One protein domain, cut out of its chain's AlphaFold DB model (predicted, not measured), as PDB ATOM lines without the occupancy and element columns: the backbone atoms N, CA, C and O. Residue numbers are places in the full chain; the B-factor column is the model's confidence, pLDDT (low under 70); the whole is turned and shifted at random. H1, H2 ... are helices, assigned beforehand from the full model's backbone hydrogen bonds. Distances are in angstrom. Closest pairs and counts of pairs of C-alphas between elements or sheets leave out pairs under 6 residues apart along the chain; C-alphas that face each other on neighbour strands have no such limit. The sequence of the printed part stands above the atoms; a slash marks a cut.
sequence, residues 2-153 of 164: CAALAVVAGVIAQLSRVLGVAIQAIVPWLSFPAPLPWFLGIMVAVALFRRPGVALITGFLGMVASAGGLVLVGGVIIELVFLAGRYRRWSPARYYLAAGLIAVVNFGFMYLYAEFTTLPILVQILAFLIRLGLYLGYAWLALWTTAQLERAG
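Overview. This is residues 2 to 153 of the 164 residues of an uncharacterized protein of Frigoribacterium sp. JB110 (UniProt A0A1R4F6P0). What shape do these coordinates draw? Five helices, H1, H4, H5, H6 and H8, wrap round the short H3 in an incomplete ring that is open between H1 and H8, and the longer H1, H6 and H8 reach on past H3 to a looser end with the short H2 and H7. H3, H4, H5, H6 and H8 make an up and down bundle, in which each runs against the one before it in the chain. What is it made of, and how large is it? There are 152 residues printed with eight named helices, H1 to H8 in order, and no named strand; the class is all helix. The whole is compact, with a radius of gyration of the C-alphas of 15.4 A, yet elongated in outline, spanning 47 by 28 by 25 A.

Arrangement. What does the first helix meet? H1, residues 2 to 26, touches H4, residues 54 to 66, the same way at a steep tilt of 51 degrees; the closest C-alphas, of Gly 10 and Gly 62, are 4.3 A apart. With residues 2 to 12 alone it touches H3, residues 40 to 49, opposite ways at a shallow tilt of 19 degrees, closest at the C-alphas of Ala 9 and Gly 41, 4.2 A. With residues 20 to 24 alone it touches H2, residues 28 to 31, closest at the C-alphas of Gln 24 and Ser 31, 5.0 A. How does the bundle go on? H3 and H4 form a hairpin at a shallow tilt of 34 degrees, only just short of steep, closest at the C-alphas of Ile 42 and Thr 58, 5.7 A. H4 and H5, residues 69 to 84, form another at 4 degrees, closest at the C-alphas of Gly 59 and Leu 72, 4.3 A. H5 and H6, residues 92 to 112, form a third at a steep tilt of 40 degrees, closest at the C-alphas of Ile 78 and Ala 98, 5.2 A. Where do the last two helices stand? H7, residues 114 to 117, touches no helix. H8, residues 121 to 151, touches H6, closest at the C-alphas of Ala 103 and Leu 132, 5.5 A, and with residues 138 to 150 alone touches H3, closest at the C-alphas of Val 44 and Ala 142, 5.1 A; H1 and H8 are apart. What do the backbones show? Every O i to N i+4 pair is within hydrogen-bond range in H1, H3, H4, H5 and H8, and 14 of 17 are in H6; H2 and H7 are too short for such a pair.

Along the chain. Where does the first helix run? H1 begins at C-alpha 2, (186.812, 124.726, 128.457), and ends at C-alpha 26, (184.150, 158.960, 119.331), 35.5 A away. How long are the others? From first to last C-alpha H3 measures 14.4 A, H4 17.8 A, H5 22.8 A and H6 31.7 A, while H2 and H7 have 4 residues each. Where does the longest end? H8, 45.0 A, ends at C-alpha 151, (197.478, 122.786, 112.342).

Size, cuts and confidence. How far does it reach? The two C-alphas farthest apart, of Thr 118 and Gly 153, are 50.7 A apart, and residues 117 to 122 stand free. Is the printed part unbroken? It has no cut, and no link is long; the links H2 to H3, with 8 residues, and H5 to H6, with 7, are short, and the others are tight. Where is confidence low? The mean pLDDT of the printed part is 84.5, and residues 2 to 17, 20, 24 and 28 to 34 are under 70.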
ATOM      1  N   CYS A   2     188.027 123.891 128.584       52.47
ATOM      2  CA  CYS A   2     186.812 124.726 128.457       52.47
ATOM      3  C   CYS A   2     186.874 126.029 129.274       52.47
ATOM      4  O   CYS A   2     186.436 127.062 128.787       52.47
ATOM      5  N   ALA A   3     187.492 126.002 130.461       52.00
ATOM      6  CA  ALA A   3     187.727 127.199 131.271       52.00
ATOM      7  C   ALA A   3     188.662 128.218 130.588       52.00
ATOM      8  O   ALA A   3     188.368 129.403 130.588       52.00
ATOM      9  N   ALA A   4     189.742 127.774 129.932       56.81
ATOM     10  CA  ALA A   4     190.666 128.672 129.231       56.81
ATOM     11  C   ALA A   4     190.011 129.326 128.000       56.81
ATOM     12  O   ALA A   4     190.160 130.521 127.778       56.81
ATOM     13  N   LEU A   5     189.218 128.565 127.237       59.62
ATOM     14  CA  LEU A   5     188.458 129.109 126.105       59.62
ATOM     15  C   LEU A   5     187.298 130.003 126.552       59.62
ATOM     16  O   LEU A   5     186.980 130.968 125.868       59.62
ATOM     17  N   ALA A   6     186.706 129.733 127.716       58.44
ATOM     18  CA  ALA A   6     185.742 130.632 128.331       58.44
ATOM     19  C   ALA A   6     186.379 131.940 128.815       58.44
ATOM     20  O   ALA A   6     185.772 132.992 128.651       58.44
ATOM     21  N   VAL A   7     187.605 131.898 129.345       60.25
ATOM     22  CA  VAL A   7     188.374 133.104 129.679       60.25
ATOM     23  C   VAL A   7     188.686 133.895 128.411       60.25
ATOM     24  O   VAL A   7     188.452 135.094 128.387       60.25
ATOM     25  N   VAL A   8     189.112 133.242 127.325       64.31
ATOM     26  CA  VAL A   8     189.325 133.915 126.031       64.31
ATOM     27  C   VAL A   8     188.021 134.513 125.492       64.31
ATOM     28  O   VAL A   8     188.012 135.664 125.070       64.31
ATOM     29  N   ALA A   9     186.902 133.785 125.556       62.19
ATOM     30  CA  ALA A   9     185.593 134.304 125.161       62.19
ATOM     31  C   ALA A   9     185.161 135.498 126.031       62.19
ATOM     32  O   ALA A   9     184.690 136.499 125.498       62.19
ATOM     33  N   GLY A  10     185.373 135.422 127.347       59.19
ATOM     34  CA  GLY A  10     185.099 136.499 128.296       59.19
ATOM     35  C   GLY A  10     185.962 137.735 128.055       59.19
ATOM     36  O   GLY A  10     185.438 138.841 128.020       59.19
ATOM     37  N   VAL A  11     187.262 137.557 127.805       66.75
ATOM     38  CA  VAL A  11     188.200 138.643 127.480       66.75
ATOM     39  C   VAL A  11     187.832 139.294 126.150       66.75
ATOM     40  O   VAL A  11     187.768 140.516 126.078       66.75
ATOM     41  N   ILE A  12     187.517 138.511 125.114       69.19
ATOM     42  CA  ILE A  12     187.059 139.046 123.823       69.19
ATOM     43  C   ILE A  12     185.743 139.809 123.994       69.19
ATOM     44  O   ILE A  12     185.600 140.895 123.436       69.19
ATOM     45  N   ALA A  13     184.793 139.286 124.772       66.25
ATOM     46  CA  ALA A  13     183.526 139.958 125.047       66.25
ATOM     47  C   ALA A  13     183.728 141.261 125.837       66.25
ATOM     48  O   ALA A  13     183.120 142.279 125.511       66.25
ATOM     49  N   GLN A  14     184.625 141.260 126.823       69.38
ATOM     50  CA  GLN A  14     184.927 142.445 127.619       69.38
ATOM     51  C   GLN A  14     185.669 143.507 126.804       69.38
ATOM     52  O   GLN A  14     185.291 144.676 126.838       69.38
ATOM     53  N   LEU A  15     186.660 143.110 126.001       69.56
ATOM     54  CA  LEU A  15     187.325 143.999 125.044       69.56
ATOM     55  C   LEU A  15     186.325 144.563 124.034       69.56
ATOM     56  O   LEU A  15     186.337 145.759 123.761       69.56
ATOM     57  N   SER A  16     185.411 143.725 123.542       67.81
ATOM     58  CA  SER A  16     184.317 144.150 122.665       67.81
ATOM     59  C   SER A  16     183.423 145.189 123.346       67.81
ATOM     60  O   SER A  16     182.981 146.145 122.726       67.81
ATOM     61  N   ARG A  17     183.170 145.056 124.647       69.62
ATOM     62  CA  ARG A  17     182.370 146.034 125.387       69.62
ATOM     63  C   ARG A  17     183.098 147.370 125.533       69.62
ATOM     64  O   ARG A  17     182.511 148.406 125.239       69.62
ATOM     65  N   VAL A  18     184.371 147.347 125.932       71.81
ATOM     66  CA  VAL A  18     185.192 148.561 126.101       71.81
ATOM     67  C   VAL A  18     185.360 149.300 124.772       71.81
ATOM     68  O   VAL A  18     185.135 150.506 124.703       71.81
ATOM     69  N   LEU A  19     185.681 148.574 123.700       72.81
ATOM     70  CA  LEU A  19     185.779 149.141 122.357       72.81
ATOM     71  C   LEU A  19     184.428 149.662 121.861       72.81
ATOM     72  O   LEU A  19     184.386 150.714 121.235       72.81
ATOM     73  N   GLY A  20     183.324 148.980 122.177       66.94
ATOM     74  CA  GLY A  20     181.979 149.441 121.837       66.94
ATOM     75  C   GLY A  20     181.652 150.793 122.470       66.94
ATOM     76  O   GLY A  20     181.187 151.692 121.777       66.94
ATOM     77  N   VAL A  21     181.973 150.966 123.758       71.00
ATOM     78  CA  VAL A  21     181.806 152.246 124.471       71.00
ATOM     79  C   VAL A  21     182.706 153.331 123.877       71.00
ATOM     80  O   VAL A  21     182.250 154.448 123.646       71.00
ATOM     81  N   ALA A  22     183.965 153.008 123.566       72.88
ATOM     82  CA  ALA A  22     184.888 153.955 122.939       72.88
ATOM     83  C   ALA A  22     184.415 154.395 121.540       72.88
ATOM     84  O   ALA A  22     184.420 155.585 121.235       72.88
ATOM     85  N   ILE A  23     183.949 153.459 120.705       72.06
ATOM     86  CA  ILE A  23     183.384 153.765 119.383       72.06
ATOM     87  C   ILE A  23     182.128 154.618 119.536       72.06
ATOM     88  O   ILE A  23     181.977 155.590 118.805       72.06
ATOM     89  N   GLN A  24     181.256 154.313 120.496       69.69
ATOM     90  CA  GLN A  24     180.068 155.122 120.753       69.69
ATOM     91  C   GLN A  24     180.412 156.553 121.183       69.69
ATOM     92  O   GLN A  24     179.717 157.478 120.779       69.69
ATOM     93  N   ALA A  25     181.492 156.750 121.945       71.44
ATOM     94  CA  ALA A  25     181.940 158.071 122.383       71.44
ATOM     95  C   ALA A  25     182.606 158.901 121.269       71.44
ATOM     96  O   ALA A  25     182.442 160.118 121.236       71.44
ATOM     97  N   ILE A  26     183.363 158.265 120.367       77.75
ATOM     98  CA  ILE A  26     184.150 158.960 119.331       77.75
ATOM     99  C   ILE A  26     183.362 159.082 118.021       77.75
ATOM    100  O   ILE A  26     183.387 160.116 117.358       77.75
ATOM    101  N   VAL A  27     182.667 158.011 117.632       75.25
ATOM    102  CA  VAL A  27     181.972 157.880 116.348       75.25
ATOM    103  C   VAL A  27     180.585 157.248 116.576       75.25
ATOM    104  O   VAL A  27     180.357 156.088 116.213       75.25
ATOM    105  N   PRO A  28     179.622 157.987 117.165       64.75
ATOM    106  CA  PRO A  28     178.339 157.431 117.608       64.75
ATOM    107  C   PRO A  28     177.562 156.741 116.482       64.75
ATOM    108  O   PRO A  28     176.951 155.694 116.689       64.75
ATOM    109  N   TRP A  29     177.651 157.270 115.260       65.50
ATOM    110  CA  TRP A  29     176.997 156.707 114.079       65.50
ATOM    111  C   TRP A  29     177.572 155.349 113.648       65.50
ATOM    112  O   TRP A  29     176.857 154.561 113.034       65.50
ATOM    113  N   LEU A  30     178.827 155.037 113.998       67.56
ATOM    114  CA  LEU A  30     179.479 153.756 113.697       67.56
ATOM    115  C   LEU A  30     179.185 152.686 114.759       67.56
ATOM    116  O   LEU A  30     179.248 151.489 114.468       67.56
ATOM    117  N   SER A  31     178.794 153.100 115.968       61.97
ATOM    118  CA  SER A  31     178.424 152.173 117.046       61.97
ATOM    119  C   SER A  31     177.217 151.296 116.692       61.97
ATOM    120  O   SER A  31     177.111 150.158 117.157       61.97
ATOM    121  N   PHE A  32     176.342 151.780 115.803       62.16
ATOM    122  CA  PHE A  32     175.170 151.042 115.351       62.16
ATOM    123  C   PHE A  32     175.488 149.922 114.330       62.16
ATOM    124  O   PHE A  32     175.075 148.779 114.551       62.16
ATOM    125  N   PRO A  33     176.218 150.175 113.226       65.38
ATOM    126  CA  PRO A  33     176.490 149.169 112.195       65.38
ATOM    127  C   PRO A  33     177.660 148.221 112.489       65.38
ATOM    128  O   PRO A  33     177.697 147.156 111.876       65.38
ATOM    129  N   ALA A  34     178.599 148.562 113.384       68.75
ATOM    130  CA  ALA A  34     179.838 147.800 113.597       68.75
ATOM    131  C   ALA A  34     179.869 147.045 114.945       68.75
ATOM    132  O   ALA A  34     180.602 147.422 115.862       68.75
ATOM    133  N   PRO A  35     179.076 145.974 115.109       71.88
ATOM    134  CA  PRO A  35     179.119 145.174 116.322       71.88
ATOM    135  C   PRO A  35     180.420 144.388 116.425       71.88
ATOM    136  O   PRO A  35     180.924 143.854 115.444       71.88
ATOM    137  N   LEU A  36     180.917 144.260 117.648       78.44
ATOM    138  CA  LEU A  36     182.178 143.587 117.942       78.44
ATOM    139  C   LEU A  36     181.994 142.063 118.116       78.44
ATOM    140  O   LEU A  36     180.878 141.606 118.379       78.44
ATOM    141  N   PRO A  37     183.058 141.251 117.961       79.25
ATOM    142  CA  PRO A  37     182.972 139.790 117.834       79.25
ATOM    143  C   PRO A  37     182.807 139.045 119.176       79.25
ATOM    144  O   PRO A  37     183.531 138.097 119.479       79.25
ATOM    145  N   TRP A  38     181.828 139.432 119.992       82.00
ATOM    146  CA  TRP A  38     181.641 138.919 121.357       82.00
ATOM    147  C   TRP A  38     181.322 137.409 121.449       82.00
ATOM    148  O   TRP A  38     181.527 136.806 122.498       82.00
ATOM    149  N   PHE A  39     180.855 136.771 120.369       85.38
ATOM    150  CA  PHE A  39     180.565 135.326 120.313       85.38
ATOM    151  C   PHE A  39     181.688 134.489 119.673       85.38
ATOM    152  O   PHE A  39     181.577 133.262 119.595       85.38
ATOM    153  N   LEU A  40     182.774 135.117 119.209       88.19
ATOM    154  CA  LEU A  40     183.819 134.445 118.431       88.19
ATOM    155  C   LEU A  40     184.481 133.309 119.218       88.19
ATOM    156  O   LEU A  40     184.620 132.202 118.700       88.19
ATOM    157  N   GLY A  41     184.810 133.542 120.492       86.00
ATOM    158  CA  GLY A  41     185.405 132.514 121.354       86.00
ATOM    159  C   GLY A  41     184.513 131.279 121.529       86.00
ATOM    160  O   GLY A  41     185.016 130.156 121.567       86.00
ATOM    161  N   ILE A  42     183.186 131.464 121.547       90.25
ATOM    162  CA  ILE A  42     182.222 130.357 121.607       90.25
ATOM    163  C   ILE A  42     182.291 129.541 120.316       90.25
ATOM    164  O   ILE A  42     182.411 128.319 120.370       90.25
ATOM    165  N   MET A  43     182.272 130.193 119.149       92.81
ATOM    166  CA  MET A  43     182.355 129.491 117.863       92.81
ATOM    167  C   MET A  43     183.661 128.714 117.705       92.81
ATOM    168  O   MET A  43     183.617 127.568 117.258       92.81
ATOM    169  N   VAL A  44     184.792 129.286 118.128       91.62
ATOM    170  CA  VAL A  44     186.092 128.593 118.124       91.62
ATOM    171  C   VAL A  44     186.051 127.356 119.022       91.62
ATOM    172  O   VAL A  44     186.462 126.276 118.595       91.62
ATOM    173  N   ALA A  45     185.510 127.473 120.239       89.38
ATOM    174  CA  ALA A  45     185.383 126.339 121.156       89.38
ATOM    175  C   ALA A  45     184.501 125.228 120.562       89.38
ATOM    176  O   ALA A  45     184.873 124.053 120.557       89.38
ATOM    177  N   VAL A  46     183.352 125.599 120.001       91.69
ATOM    178  CA  VAL A  46     182.411 124.668 119.371       91.69
ATOM    179  C   VAL A  46     183.038 123.984 118.152       91.69
ATOM    180  O   VAL A  46     182.883 122.776 117.980       91.69
ATOM    181  N   ALA A  47     183.782 124.720 117.325       91.75
ATOM    182  CA  ALA A  47     184.498 124.185 116.165       91.75
ATOM    183  C   ALA A  47     185.642 123.235 116.531       91.75
ATOM    184  O   ALA A  47     185.849 122.244 115.823       91.75
ATOM    185  N   LEU A  48     186.323 123.492 117.648       89.44
ATOM    186  CA  LEU A  48     187.421 122.665 118.135       89.44
ATOM    187  C   LEU A  48     186.934 121.372 118.806       89.44
ATOM    188  O   LEU A  48     187.490 120.298 118.572       89.44
ATOM    189  N   PHE A  49     185.907 121.454 119.658       88.25
ATOM    190  CA  PHE A  49     185.443 120.299 120.433       88.25
ATOM    191  C   PHE A  49     184.389 119.463 119.721       88.25
ATOM    192  O   PHE A  49     184.365 118.251 119.934       88.25
ATOM    193  N   ARG A  50     183.526 120.085 118.906       90.25
ATOM    194  CA  ARG A  50     182.450 119.418 118.152       90.25
ATOM    195  C   ARG A  50     181.602 118.482 119.020       90.25
ATOM    196  O   ARG A  50     181.353 117.330 118.667       90.25
ATOM    197  N   ARG A  51     181.187 118.972 120.191       88.81
ATOM    198  CA  ARG A  51     180.387 118.225 121.170       88.81
ATOM    199  C   ARG A  51     179.152 119.013 121.609       88.81
ATOM    200  O   ARG A  51     179.224 120.242 121.656       88.81
ATOM    201  N   PRO A  52     178.054 118.314 121.945       91.38
ATOM    202  CA  PRO A  52     176.881 118.950 122.531       91.38
ATOM    203  C   PRO A  52     177.227 119.587 123.883       91.38
ATOM    204  O   PRO A  52     178.080 119.088 124.619       91.38
ATOM    205  N   GLY A  53     176.568 120.696 124.193       90.06
ATOM    206  CA  GLY A  53     176.704 121.480 125.418       90.06
ATOM    207  C   GLY A  53     177.898 122.435 125.445       90.06
ATOM    208  O   GLY A  53     177.979 123.272 126.342       90.06
ATOM    209  N   VAL A  54     178.829 122.352 124.489       90.81
ATOM    210  CA  VAL A  54     180.024 123.211 124.480       90.81
ATOM    211  C   VAL A  54     179.645 124.676 124.293       90.81
ATOM    212  O   VAL A  54     180.205 125.528 124.983       90.81
ATOM    213  N   ALA A  55     178.689 124.986 123.412       91.50
ATOM    214  CA  ALA A  55     178.317 126.373 123.159       91.50
ATOM    215  C   ALA A  55     177.646 126.989 124.392       91.50
ATOM    216  O   ALA A  55     177.971 128.116 124.767       91.50
ATOM    217  N   LEU A  56     176.778 126.222 125.062       92.69
ATOM    218  CA  LEU A  56     176.137 126.635 126.313       92.69
ATOM    219  C   LEU A  56     177.143 126.854 127.439       92.69
ATOM    220  O   LEU A  56     177.104 127.896 128.084       92.69
ATOM    221  N   ILE A  57     178.064 125.912 127.664       89.81
ATOM    222  CA  ILE A  57     179.057 126.024 128.739       89.81
ATOM    223  C   ILE A  57     179.972 127.226 128.492       89.81
ATOM    224  O   ILE A  57     180.189 128.033 129.394       89.81
ATOM    225  N   THR A  58     180.500 127.382 127.274       87.81
ATOM    226  CA  THR A  58     181.379 128.513 126.947       87.81
ATOM    227  C   THR A  58     180.622 129.841 126.982       87.81
ATOM    228  O   THR A  58     181.165 130.823 127.481       87.81
ATOM    229  N   GLY A  59     179.366 129.874 126.526       87.75
ATOM    230  CA  GLY A  59     178.504 131.054 126.614       87.75
ATOM    231  C   GLY A  59     178.174 131.448 128.054       87.75
ATOM    232  O   GLY A  59     178.286 132.620 128.404       87.75
ATOM    233  N   PHE A  60     177.843 130.480 128.911       88.50
ATOM    234  CA  PHE A  60     177.567 130.704 130.332       88.50
ATOM    235  C   PHE A  60     178.795 131.234 131.071       88.50
ATOM    236  O   PHE A  60     178.724 132.257 131.746       88.50
ATOM    237  N   LEU A  61     179.950 130.589 130.896       85.94
ATOM    238  CA  LEU A  61     181.185 131.047 131.526       85.94
ATOM    239  C   LEU A  61     181.638 132.409 130.975       85.94
ATOM    240  O   LEU A  61     182.094 133.255 131.739       85.94
ATOM    241  N   GLY A  62     181.471 132.653 129.672       82.38
ATOM    242  CA  GLY A  62     181.752 133.951 129.057       82.38
ATOM    243  C   GLY A  62     180.833 135.061 129.576       82.38
ATOM    244  O   GLY A  62     181.299 136.173 129.821       82.38
ATOM    245  N   MET A  63     179.551 134.765 129.810       86.62
ATOM    246  CA  MET A  63     178.606 135.683 130.456       86.62
ATOM    247  C   MET A  63     179.072 136.049 131.866       86.62
ATOM    248  O   MET A  63     179.096 137.232 132.195       86.62
ATOM    249  N   VAL A  64     179.459 135.057 132.674       84.12
ATOM    250  CA  VAL A  64     179.971 135.288 134.036       84.12
ATOM    251  C   VAL A  64     181.233 136.153 133.994       84.12
ATOM    252  O   VAL A  64     181.328 137.130 134.729       84.12
ATOM    253  N   ALA A  65     182.169 135.850 133.092       77.56
ATOM    254  CA  ALA A  65     183.434 136.575 132.973       77.56
ATOM    255  C   ALA A  65     183.284 138.023 132.463       77.56
ATOM    256  O   ALA A  65     184.094 138.877 132.810       77.56
ATOM    257  N   SER A  66     182.274 138.304 131.635       72.31
ATOM    258  CA  SER A  66     182.049 139.630 131.027       72.31
ATOM    259  C   SER A  66     180.924 140.444 131.678       72.31
ATOM    260  O   SER A  66     180.655 141.573 131.258       72.31
ATOM    261  N   ALA A  67     180.223 139.871 132.664       72.19
ATOM    262  CA  ALA A  67     178.975 140.409 133.210       72.19
ATOM    263  C   ALA A  67     177.988 140.841 132.098       72.19
ATOM    264  O   ALA A  67     177.438 141.949 132.112       72.19
ATOM    265  N   GLY A  68     177.821 139.987 131.079       71.25
ATOM    266  CA  GLY A  68     177.085 140.302 129.851       71.25
ATOM    267  C   GLY A  68     176.193 139.158 129.371       71.25
ATOM    268  O   GLY A  68     176.670 138.196 128.773       71.25
ATOM    269  N   GLY A  69     174.875 139.287 129.570       79.25
ATOM    270  CA  GLY A  69     173.882 138.256 129.217       79.25
ATOM    271  C   GLY A  69     173.827 137.889 127.729       79.25
ATOM    272  O   GLY A  69     173.527 136.747 127.385       79.25
ATOM    273  N   LEU A  70     174.189 138.816 126.833       83.50
ATOM    274  CA  LEU A  70     174.207 138.565 125.386       83.50
ATOM    275  C   LEU A  70     175.146 137.414 124.999       83.50
ATOM    276  O   LEU A  70     174.826 136.662 124.083       83.50
ATOM    277  N   VAL A  71     176.246 137.217 125.732       85.19
ATOM    278  CA  VAL A  71     177.199 136.123 125.483       85.19
ATOM    279  C   VAL A  71     176.525 134.757 125.645       85.19
ATOM    280  O   VAL A  71     176.714 133.869 124.809       85.19
ATOM    281  N   LEU A  72     175.665 134.610 126.658       89.75
ATOM    282  CA  LEU A  72     174.867 133.401 126.851       89.75
ATOM    283  C   LEU A  72     173.837 133.227 125.730       89.75
ATOM    284  O   LEU A  72     173.700 132.122 125.216       89.75
ATOM    285  N   VAL A  73     173.169 134.304 125.300       91.50
ATOM    286  CA  VAL A  73     172.222 134.262 124.168       91.50
ATOM    287  C   VAL A  73     172.907 133.743 122.902       91.50
ATOM    288  O   VAL A  73     172.374 132.857 122.237       91.50
ATOM    289  N   GLY A  74     174.119 134.219 122.597       91.50
ATOM    290  CA  GLY A  74     174.909 133.692 121.481       91.50
ATOM    291  C   GLY A  74     175.225 132.203 121.637       91.50
ATOM    292  O   GLY A  74     175.046 131.441 120.689       91.50
ATOM    293  N   GLY A  75     175.620 131.769 122.838       91.94
ATOM    294  CA  GLY A  75     175.839 130.351 123.149       91.94
ATOM    295  C   GLY A  75     174.592 129.489 122.938       91.94
ATOM    296  O   GLY A  75     174.680 128.437 122.308       91.94
ATOM    297  N   VAL A  76     173.427 129.963 123.384       95.88
ATOM    298  CA  VAL A  76     172.130 129.296 123.188       95.88
ATOM    299  C   VAL A  76     171.789 129.188 121.704       95.88
ATOM    300  O   VAL A  76     171.461 128.099 121.242       95.88
ATOM    301  N   ILE A  77     171.906 130.274 120.935       96.44
ATOM    302  CA  ILE A  77     171.613 130.263 119.492       96.44
ATOM    303  C   ILE A  77     172.517 129.262 118.766       96.44
ATOM    304  O   ILE A  77     172.030 128.455 117.974       96.44
ATOM    305  N   ILE A  78     173.824 129.285 119.050       95.50
ATOM    306  CA  ILE A  78     174.777 128.344 118.450       95.50
ATOM    307  C   ILE A  78     174.379 126.909 118.804       95.50
ATOM    308  O   ILE A  78     174.261 126.077 117.905       95.50
ATOM    309  N   GLU A  79     174.118 126.617 120.081       95.88
ATOM    310  CA  GLU A  79     173.712 125.278 120.515       95.88
ATOM    311  C   GLU A  79     172.439 124.813 119.797       95.88
ATOM    312  O   GLU A  79     172.413 123.712 119.252       95.88
ATOM    313  N   LEU A  80     171.414 125.667 119.713       96.50
ATOM    314  CA  LEU A  80     170.142 125.356 119.056       96.50
ATOM    315  C   LEU A  80     170.317 125.022 117.572       96.50
ATOM    316  O   LEU A  80     169.687 124.086 117.079       96.50
ATOM    317  N   VAL A  81     171.202 125.721 116.857       96.06
ATOM    318  CA  VAL A  81     171.493 125.418 115.447       96.06
ATOM    319  C   VAL A  81     172.106 124.025 115.288       96.06
ATOM    320  O   VAL A  81     171.724 123.266 114.390       96.06
ATOM    321  N   PHE A  82     173.040 123.645 116.162       94.62
ATOM    322  CA  PHE A  82     173.631 122.306 116.121       94.62
ATOM    323  C   PHE A  82     172.663 121.223 116.615       94.62
ATOM    324  O   PHE A  82     172.633 120.132 116.030       94.62
ATOM    325  N   LEU A  83     171.824 121.541 117.604       94.25
ATOM    326  CA  LEU A  83     170.759 120.684 118.122       94.25
ATOM    327  C   LEU A  83     169.687 120.394 117.066       94.25
ATOM    328  O   LEU A  83     169.291 119.239 116.918       94.25
ATOM    329  N   ALA A  84     169.268 121.392 116.281       93.06
ATOM    330  CA  ALA A  84     168.322 121.214 115.172       93.06
ATOM    331  C   ALA A  84     168.843 120.184 114.156       93.06
ATOM    332  O   ALA A  84     168.109 119.361 113.615       93.06
ATOM    333  N   GLY A  85     170.161 120.163 113.964       88.62
ATOM    334  CA  GLY A  85     170.853 119.157 113.176       88.62
ATOM    335  C   GLY A  85     171.262 117.891 113.940       88.62
ATOM    336  O   GLY A  85     172.143 117.181 113.438       88.62
ATOM    337  N   ARG A  86     170.704 117.656 115.138       90.44
ATOM    338  CA  ARG A  86     170.984 116.569 116.100       90.44
ATOM    339  C   ARG A  86     172.473 116.296 116.334       90.44
ATOM    340  O   ARG A  86     172.871 115.144 116.465       90.44
ATOM    341  N   TYR A  87     173.312 117.330 116.271       88.50
ATOM    342  CA  TYR A  87     174.778 117.229 116.368       88.50
ATOM    343  C   TYR A  87     175.439 116.280 115.347       88.50
ATOM    344  O   TYR A  87     176.603 115.914 115.491       88.50
ATOM    345  N   ARG A  88     174.723 115.893 114.277       85.00
ATOM    346  CA  ARG A  88     175.199 114.906 113.291       85.00
ATOM    347  C   ARG A  88     176.201 115.458 112.281       85.00
ATOM    348  O   ARG A  88     176.953 114.691 111.695       85.00
ATOM    349  N   ARG A  89     176.183 116.768 112.015       87.44
ATOM    350  CA  ARG A  89     177.073 117.412 111.035       87.44
ATOM    351  C   ARG A  89     177.683 118.681 111.623       87.44
ATOM    352  O   ARG A  89     176.968 119.531 112.145       87.44
ATOM    353  N   TRP A  90     178.992 118.826 111.475       90.25
ATOM    354  CA  TRP A  90     179.757 119.993 111.926       90.25
ATOM    355  C   TRP A  90     180.261 120.793 110.723       90.25
ATOM    356  O   TRP A  90     181.448 121.062 110.579       90.25
ATOM    357  N   SER A  91     179.352 121.092 109.794       92.00
ATOM    358  CA  SER A  91     179.675 121.775 108.540       92.00
ATOM    359  C   SER A  91     179.801 123.292 108.733       92.00
ATOM    360  O   SER A  91     178.983 123.849 109.473       92.00
ATOM    361  N   PRO A  92     180.678 123.981 107.978       94.31
ATOM    362  CA  PRO A  92     180.794 125.444 107.982       94.31
ATOM    363  C   PRO A  92     179.450 126.174 107.848       94.31
ATOM    364  O   PRO A  92     179.199 127.140 108.559       94.31
ATOM    365  N   ALA A  93     178.534 125.650 107.025       95.12
ATOM    366  CA  ALA A  93     177.197 126.215 106.827       95.12
ATOM    367  C   ALA A  93     176.404 126.427 108.133       95.12
ATOM    368  O   ALA A  93     175.674 127.404 108.252       95.12
ATOM    369  N   ARG A  94     176.567 125.553 109.139       94.88
ATOM    370  CA  ARG A  94     175.875 125.691 110.433       94.88
ATOM    371  C   ARG A  94     176.453 126.826 111.276       94.88
ATOM    372  O   ARG A  94     175.702 127.490 111.978       94.88
ATOM    373  N   TYR A  95     177.754 127.087 111.169       95.50
ATOM    374  CA  TYR A  95     178.389 128.229 111.833       95.50
ATOM    375  C   TYR A  95     177.924 129.547 111.219       95.50
ATOM    376  O   TYR A  95     177.569 130.464 111.953       95.50
ATOM    377  N   TYR A  96     177.843 129.615 109.888       96.94
ATOM    378  CA  TYR A  96     177.291 130.783 109.199       96.94
ATOM    379  C   TYR A  96     175.806 130.989 109.499       96.94
ATOM    380  O   TYR A  96     175.390 132.118 109.735       96.94
ATOM    381  N   LEU A  97     175.016 129.912 109.565       96.94
ATOM    382  CA  LEU A  97     173.616 129.991 109.976       96.94
ATOM    383  C   LEU A  97     173.483 130.532 111.405       96.94
ATOM    384  O   LEU A  97     172.697 131.445 111.639       96.94
ATOM    385  N   ALA A  98     174.278 130.015 112.346       95.94
ATOM    386  CA  ALA A  98     174.301 130.527 113.711       95.94
ATOM    387  C   ALA A  98     174.693 132.010 113.745       95.94
ATOM    388  O   ALA A  98     173.983 132.799 114.353       95.94
ATOM    389  N   ALA A  99     175.747 132.419 113.034       95.94
ATOM    390  CA  ALA A  99     176.135 133.826 112.932       95.94
ATOM    391  C   ALA A  99     175.018 134.711 112.371       95.94
ATOM    392  O   ALA A  99     174.748 135.769 112.930       95.94
ATOM    393  N   GLY A 100     174.335 134.267 111.313       96.44
ATOM    394  CA  GLY A 100     173.196 134.981 110.740       96.44
ATOM    395  C   GLY A 100     172.054 135.154 111.741       96.44
ATOM    396  O   GLY A 100     171.541 136.257 111.902       96.44
ATOM    397  N   LEU A 101     171.704 134.101 112.486       96.44
ATOM    398  CA  LEU A 101     170.675 134.181 113.527       96.44
ATOM    399  C   LEU A 101     171.077 135.119 114.670       96.44
ATOM    400  O   LEU A 101     170.259 135.924 115.109       96.44
ATOM    401  N   ILE A 102     172.335 135.073 115.122       94.38
ATOM    402  CA  ILE A 102     172.831 136.020 116.129       94.38
ATOM    403  C   ILE A 102     172.774 137.448 115.564       94.38
ATOM    404  O   ILE A 102     172.384 138.353 116.291       94.38
ATOM    405  N   ALA A 103     173.090 137.667 114.283       93.25
ATOM    406  CA  ALA A 103     173.018 138.990 113.659       93.25
ATOM    407  C   ALA A 103     171.586 139.536 113.667       93.25
ATOM    408  O   ALA A 103     171.382 140.682 114.057       93.25
ATOM    409  N   VAL A 104     170.603 138.704 113.307       94.62
ATOM    410  CA  VAL A 104     169.174 139.055 113.338       94.62
ATOM    411  C   VAL A 104     168.721 139.383 114.758       94.62
ATOM    412  O   VAL A 104     168.131 140.436 114.979       94.62
ATOM    413  N   VAL A 105     169.043 138.534 115.736       92.56
ATOM    414  CA  VAL A 105     168.681 138.771 117.142       92.56
ATOM    415  C   VAL A 105     169.348 140.043 117.671       92.56
ATOM    416  O   VAL A 105     168.697 140.869 118.307       92.56
ATOM    417  N   ASN A 106     170.635 140.240 117.381       88.75
ATOM    418  CA  ASN A 106     171.377 141.412 117.835       88.75
ATOM    419  C   ASN A 106     170.908 142.703 117.153       88.75
ATOM    420  O   ASN A 106     170.909 143.751 117.784       88.75
ATOM    421  N   PHE A 107     170.471 142.623 115.895       90.38
ATOM    422  CA  PHE A 107     169.807 143.724 115.207       90.38
ATOM    423  C   PHE A 107     168.428 144.026 115.810       90.38
ATOM    424  O   PHE A 107     168.094 145.186 116.016       90.38
ATOM    425  N   GLY A 108     167.660 142.997 116.187       90.00
ATOM    426  CA  GLY A 108     166.383 143.154 116.888       90.00
ATOM    427  C   GLY A 108     166.510 143.945 118.194       90.00
ATOM    428  O   GLY A 108     165.701 144.830 118.453       90.00
ATOM    429  N   PHE A 109     167.577 143.720 118.969       86.56
ATOM    430  CA  PHE A 109     167.858 144.512 120.175       86.56
ATOM    431  C   PHE A 109     168.074 146.007 119.901       86.56
ATOM    432  O   PHE A 109     167.888 146.815 120.807       86.56
ATOM    433  N   MET A 110     168.427 146.405 118.675       84.81
ATOM    434  CA  MET A 110     168.617 147.821 118.346       84.81
ATOM    435  C   MET A 110     167.306 148.612 118.384       84.81
ATOM    436  O   MET A 110     167.325 149.803 118.666       84.81
ATOM    437  N   TYR A 111     166.163 147.947 118.204       87.69
ATOM    438  CA  TYR A 111     164.843 148.569 118.320       87.69
ATOM    439  C   TYR A 111     164.453 148.924 119.762       87.69
ATOM    440  O   TYR A 111     163.430 149.568 119.972       87.69
ATOM    441  N   LEU A 112     165.266 148.542 120.754       87.06
ATOM    442  CA  LEU A 112     165.121 149.027 122.128       87.06
ATOM    443  C   LEU A 112     165.680 150.447 122.317       87.06
ATOM    444  O   LEU A 112     165.409 151.066 123.343       87.06
ATOM    445  N   TYR A 113     166.451 150.962 121.354       82.19
ATOM    446  CA  TYR A 113     167.050 152.294 121.405       82.19
ATOM    447  C   TYR A 113     166.222 153.272 120.573       82.19
ATOM    448  O   TYR A 113     166.043 153.082 119.366       82.19
ATOM    449  N   ALA A 114     165.737 154.336 121.213       83.06
ATOM    450  CA  ALA A 114     164.918 155.351 120.553       83.06
ATOM    451  C   ALA A 114     165.684 156.056 119.421       83.06
ATOM    452  O   ALA A 114     165.110 156.370 118.382       83.06
ATOM    453  N   GLU A 115     166.997 156.248 119.570       82.38
ATOM    454  CA  GLU A 115     167.809 156.886 118.535       82.38
ATOM    455  C   GLU A 115     167.818 156.057 117.248       82.38
ATOM    456  O   GLU A 115     167.754 156.616 116.157       82.38
ATOM    457  N   PHE A 116     167.826 154.725 117.357       82.69
ATOM    458  CA  PHE A 116     167.842 153.841 116.194       82.69
ATOM    459  C   PHE A 116     166.507 153.838 115.444       82.69
ATOM    460  O   PHE A 116     166.495 153.859 114.212       82.69
ATOM    461  N   THR A 117     165.379 153.846 116.160       86.81
ATOM    462  CA  THR A 117     164.044 153.790 115.539       86.81
ATOM    463  C   THR A 117     163.668 155.078 114.813       86.81
ATOM    464  O   THR A 117     162.852 155.040 113.894       86.81
ATOM    465  N   THR A 118     164.298 156.203 115.166       88.38
ATOM    466  CA  THR A 118     164.131 157.485 114.460       88.38
ATOM    467  C   THR A 118     164.956 157.603 113.174       88.38
ATOM    468  O   THR A 118     164.725 158.517 112.382       88.38
ATOM    469  N   LEU A 119     165.901 156.687 112.923       86.31
ATOM    470  CA  LEU A 119     166.713 156.710 111.706       86.31
ATOM    471  C   LEU A 119     165.880 156.357 110.462       86.31
ATOM    472  O   LEU A 119     164.987 155.508 110.540       86.31
ATOM    473  N   PRO A 120     166.219 156.907 109.279       91.69
ATOM    474  CA  PRO A 120     165.578 156.524 108.025       91.69
ATOM    475  C   PRO A 120     165.675 155.017 107.766       91.69
ATOM    476  O   PRO A 120     166.724 154.409 107.988       91.69
ATOM    477  N   ILE A 121     164.618 154.420 107.207       91.00
ATOM    478  CA  ILE A 121     164.551 152.966 106.968       91.00
ATOM    479  C   ILE A 121     165.732 152.440 106.139       91.00
ATOM    480  O   ILE A 121     166.269 151.373 106.425       91.00
ATOM    481  N   LEU A 122     166.203 153.219 105.161       90.69
ATOM    482  CA  LEU A 122     167.360 152.859 104.341       90.69
ATOM    483  C   LEU A 122     168.641 152.725 105.182       90.69
ATOM    484  O   LEU A 122     169.433 151.813 104.954       90.69
ATOM    485  N   VAL A 123     168.822 153.586 106.188       87.88
ATOM    486  CA  VAL A 123     169.962 153.528 107.117       87.88
ATOM    487  C   VAL A 123     169.862 152.288 108.003       87.88
ATOM    488  O   VAL A 123     170.865 151.611 108.213       87.88
ATOM    489  N   GLN A 124     168.658 151.937 108.463       89.50
ATOM    490  CA  GLN A 124     168.435 150.717 109.243       89.50
ATOM    491  C   GLN A 124     168.750 149.454 108.421       89.50
ATOM    492  O   GLN A 124     169.409 148.542 108.922       89.50
ATOM    493  N   ILE A 125     168.351 149.419 107.142       91.50
ATOM    494  CA  ILE A 125     168.672 148.320 106.215       91.50
ATOM    495  C   ILE A 125     170.184 148.215 106.000       91.50
ATOM    496  O   ILE A 125     170.748 147.127 106.121       91.50
ATOM    497  N   LEU A 126     170.867 149.329 105.720       90.38
ATOM    498  CA  LEU A 126     172.323 149.331 105.554       90.38
ATOM    499  C   LEU A 126     173.037 148.874 106.831       90.38
ATOM    500  O   LEU A 126     173.954 148.055 106.758       90.38
ATOM    501  N   ALA A 127     172.584 149.332 108.001       87.81
ATOM    502  CA  ALA A 127     173.116 148.893 109.285       87.81
ATOM    503  C   ALA A 127     172.952 147.379 109.481       87.81
ATOM    504  O   ALA A 127     173.895 146.723 109.927       87.81
ATOM    505  N   PHE A 128     171.803 146.811 109.097       91.88
ATOM    506  CA  PHE A 128     171.587 145.364 109.122       91.88
ATOM    507  C   PHE A 128     172.549 144.618 108.194       91.88
ATOM    508  O   PHE A 128     173.169 143.647 108.621       91.88
ATOM    509  N   LEU A 129     172.706 145.069 106.947       93.56
ATOM    510  CA  LEU A 129     173.566 144.405 105.963       93.56
ATOM    511  C   LEU A 129     175.040 144.415 106.379       93.56
ATOM    512  O   LEU A 129     175.703 143.380 106.299       93.56
ATOM    513  N   ILE A 130     175.543 145.552 106.876       91.31
ATOM    514  CA  ILE A 130     176.920 145.667 107.382       91.31
ATOM    515  C   ILE A 130     177.127 144.706 108.556       91.31
ATOM    516  O   ILE A 130     178.076 143.922 108.574       91.31
ATOM    517  N   ARG A 131     176.199 144.713 109.514       90.81
ATOM    518  CA  ARG A 131     176.214 143.850 110.697       90.81
ATOM    519  C   ARG A 131     176.163 142.367 110.348       90.81
ATOM    520  O   ARG A 131     176.933 141.583 110.903       90.81
ATOM    521  N   LEU A 132     175.292 141.983 109.417       94.06
ATOM    522  CA  LEU A 132     175.205 140.619 108.909       94.06
ATOM    523  C   LEU A 132     176.532 140.205 108.267       94.06
ATOM    524  O   LEU A 132     177.074 139.158 108.617       94.06
ATOM    525  N   GLY A 133     177.092 141.050 107.397       94.75
ATOM    526  CA  GLY A 133     178.394 140.821 106.772       94.75
ATOM    527  C   GLY A 133     179.514 140.631 107.796       94.75
ATOM    528  O   GLY A 133     180.273 139.667 107.704       94.75
ATOM    529  N   LEU A 134     179.570 141.481 108.825       93.19
ATOM    530  CA  LEU A 134     180.547 141.372 109.910       93.19
ATOM    531  C   LEU A 134     180.398 140.069 110.696       93.19
ATOM    532  O   LEU A 134     181.391 139.396 110.956       93.19
ATOM    533  N   TYR A 135     179.174 139.665 111.035       93.69
ATOM    534  CA  TYR A 135     178.941 138.433 111.792       93.69
ATOM    535  C   TYR A 135     179.317 137.189 110.992       93.69
ATOM    536  O   TYR A 135     179.924 136.265 111.538       93.69
ATOM    537  N   LEU A 136     179.014 137.177 109.693       95.94
ATOM    538  CA  LEU A 136     179.484 136.131 108.789       95.94
ATOM    539  C   LEU A 136     181.017 136.132 108.697       95.94
ATOM    540  O   LEU A 136     181.630 135.066 108.761       95.94
ATOM    541  N   GLY A 137     181.641 137.312 108.644       95.25
ATOM    542  CA  GLY A 137     183.093 137.475 108.725       95.25
ATOM    543  C   GLY A 137     183.687 136.921 110.023       95.25
ATOM    544  O   GLY A 137     184.716 136.251 109.993       95.25
ATOM    545  N   TYR A 138     183.018 137.104 111.163       93.06
ATOM    546  CA  TYR A 138     183.445 136.542 112.447       93.06
ATOM    547  C   TYR A 138     183.286 135.027 112.517       93.06
ATOM    548  O   TYR A 138     184.154 134.363 113.081       93.06
ATOM    549  N   ALA A 139     182.238 134.456 111.918       95.12
ATOM    550  CA  ALA A 139     182.137 133.004 111.764       95.12
ATOM    551  C   ALA A 139     183.258 132.447 110.882       95.12
ATOM    552  O   ALA A 139     183.874 131.444 111.241       95.12
ATOM    553  N   TRP A 140     183.560 133.113 109.765       96.06
ATOM    554  CA  TRP A 140     184.700 132.753 108.924       96.06
ATOM    555  C   TRP A 140     186.011 132.813 109.716       96.06
ATOM    556  O   TRP A 140     186.778 131.852 109.706       96.06
ATOM    557  N   LEU A 141     186.230 133.891 110.473       93.81
ATOM    558  CA  LEU A 141     187.418 134.075 111.303       93.81
ATOM    559  C   LEU A 141     187.512 133.018 112.413       93.81
ATOM    560  O   LEU A 141     188.596 132.504 112.680       93.81
ATOM    561  N   ALA A 142     186.392 132.643 113.032       92.88
ATOM    562  CA  ALA A 142     186.342 131.568 114.020       92.88
ATOM    563  C   ALA A 142     186.748 130.220 113.401       92.88
ATOM    564  O   ALA A 142     187.577 129.506 113.954       92.88
ATOM    565  N   LEU A 143     186.229 129.888 112.217       94.31
ATOM    566  CA  LEU A 143     186.605 128.659 111.516       94.31
ATOM    567  C   LEU A 143     188.070 128.674 111.070       94.31
ATOM    568  O   LEU A 143     188.765 127.665 111.201       94.31
ATOM    569  N   TRP A 144     188.553 129.814 110.573       95.19
ATOM    570  CA  TRP A 144     189.947 129.993 110.183       95.19
ATOM    571  C   TRP A 144     190.887 129.841 111.382       95.19
ATOM    572  O   TRP A 144     191.835 129.063 111.317       95.19
ATOM    573  N   THR A 145     190.595 130.505 112.505       90.19
ATOM    574  CA  THR A 145     191.385 130.373 113.742       90.19
ATOM    575  C   THR A 145     191.369 128.940 114.266       90.19
ATOM    576  O   THR A 145     192.428 128.418 114.605       90.19
ATOM    577  N   THR A 146     190.223 128.250 114.253       91.06
ATOM    578  CA  THR A 146     190.171 126.819 114.596       91.06
ATOM    579  C   THR A 146     191.058 125.979 113.679       91.06
ATOM    580  O   THR A 146     191.796 125.134 114.176       91.06
ATOM    581  N   ALA A 147     191.045 126.220 112.366       90.88
ATOM    582  CA  ALA A 147     191.903 125.490 111.434       90.88
ATOM    583  C   ALA A 147     193.399 125.723 111.715       90.88
ATOM    584  O   ALA A 147     194.190 124.786 111.619       90.88
ATOM    585  N   GLN A 148     193.797 126.940 112.098       89.75
ATOM    586  CA  GLN A 148     195.183 127.220 112.495       89.75
ATOM    587  C   GLN A 148     195.557 126.534 113.816       89.75
ATOM    588  O   GLN A 148     196.644 125.974 113.919       89.75
ATOM    589  N   LEU A 149     194.653 126.510 114.802       87.19
ATOM    590  CA  LEU A 149     194.871 125.783 116.058       87.19
ATOM    591  C   LEU A 149     195.032 124.276 115.814       87.19
ATOM    592  O   LEU A 149     195.940 123.658 116.366       87.19
ATOM    593  N   GLU A 150     194.209 123.694 114.936       87.12
ATOM    594  CA  GLU A 150     194.333 122.284 114.554       87.12
ATOM    595  C   GLU A 150     195.666 121.994 113.847       87.12
ATOM    596  O   GLU A 150     196.269 120.953 114.105       87.12
ATOM    597  N   ARG A 151     196.156 122.905 112.993       86.75
ATOM    598  CA  ARG A 151     197.478 122.786 112.342       86.75
ATOM    599  C   ARG A 151     198.637 122.888 113.329       86.75
ATOM    600  O   ARG A 151     199.654 122.236 113.126       86.75
ATOM    601  N   ALA A 152     198.475 123.657 114.401       84.56
ATOM    602  CA  ALA A 152     199.446 123.764 115.487       84.56
ATOM    603  C   ALA A 152     199.426 122.555 116.450       84.56
ATOM    604  O   ALA A 152     200.095 122.581 117.480       84.56
ATOM    605  N   GLY A 153     198.645 121.506 116.154       80.62
ATOM    606  CA  GLY A 153     198.539 120.303 116.986       80.62
ATOM    607  C   GLY A 153     197.615 120.453 118.198       80.62
ATOM    608  O   GLY A 153     197.478 119.526 118.997       80.62
TER     609      GLY A 153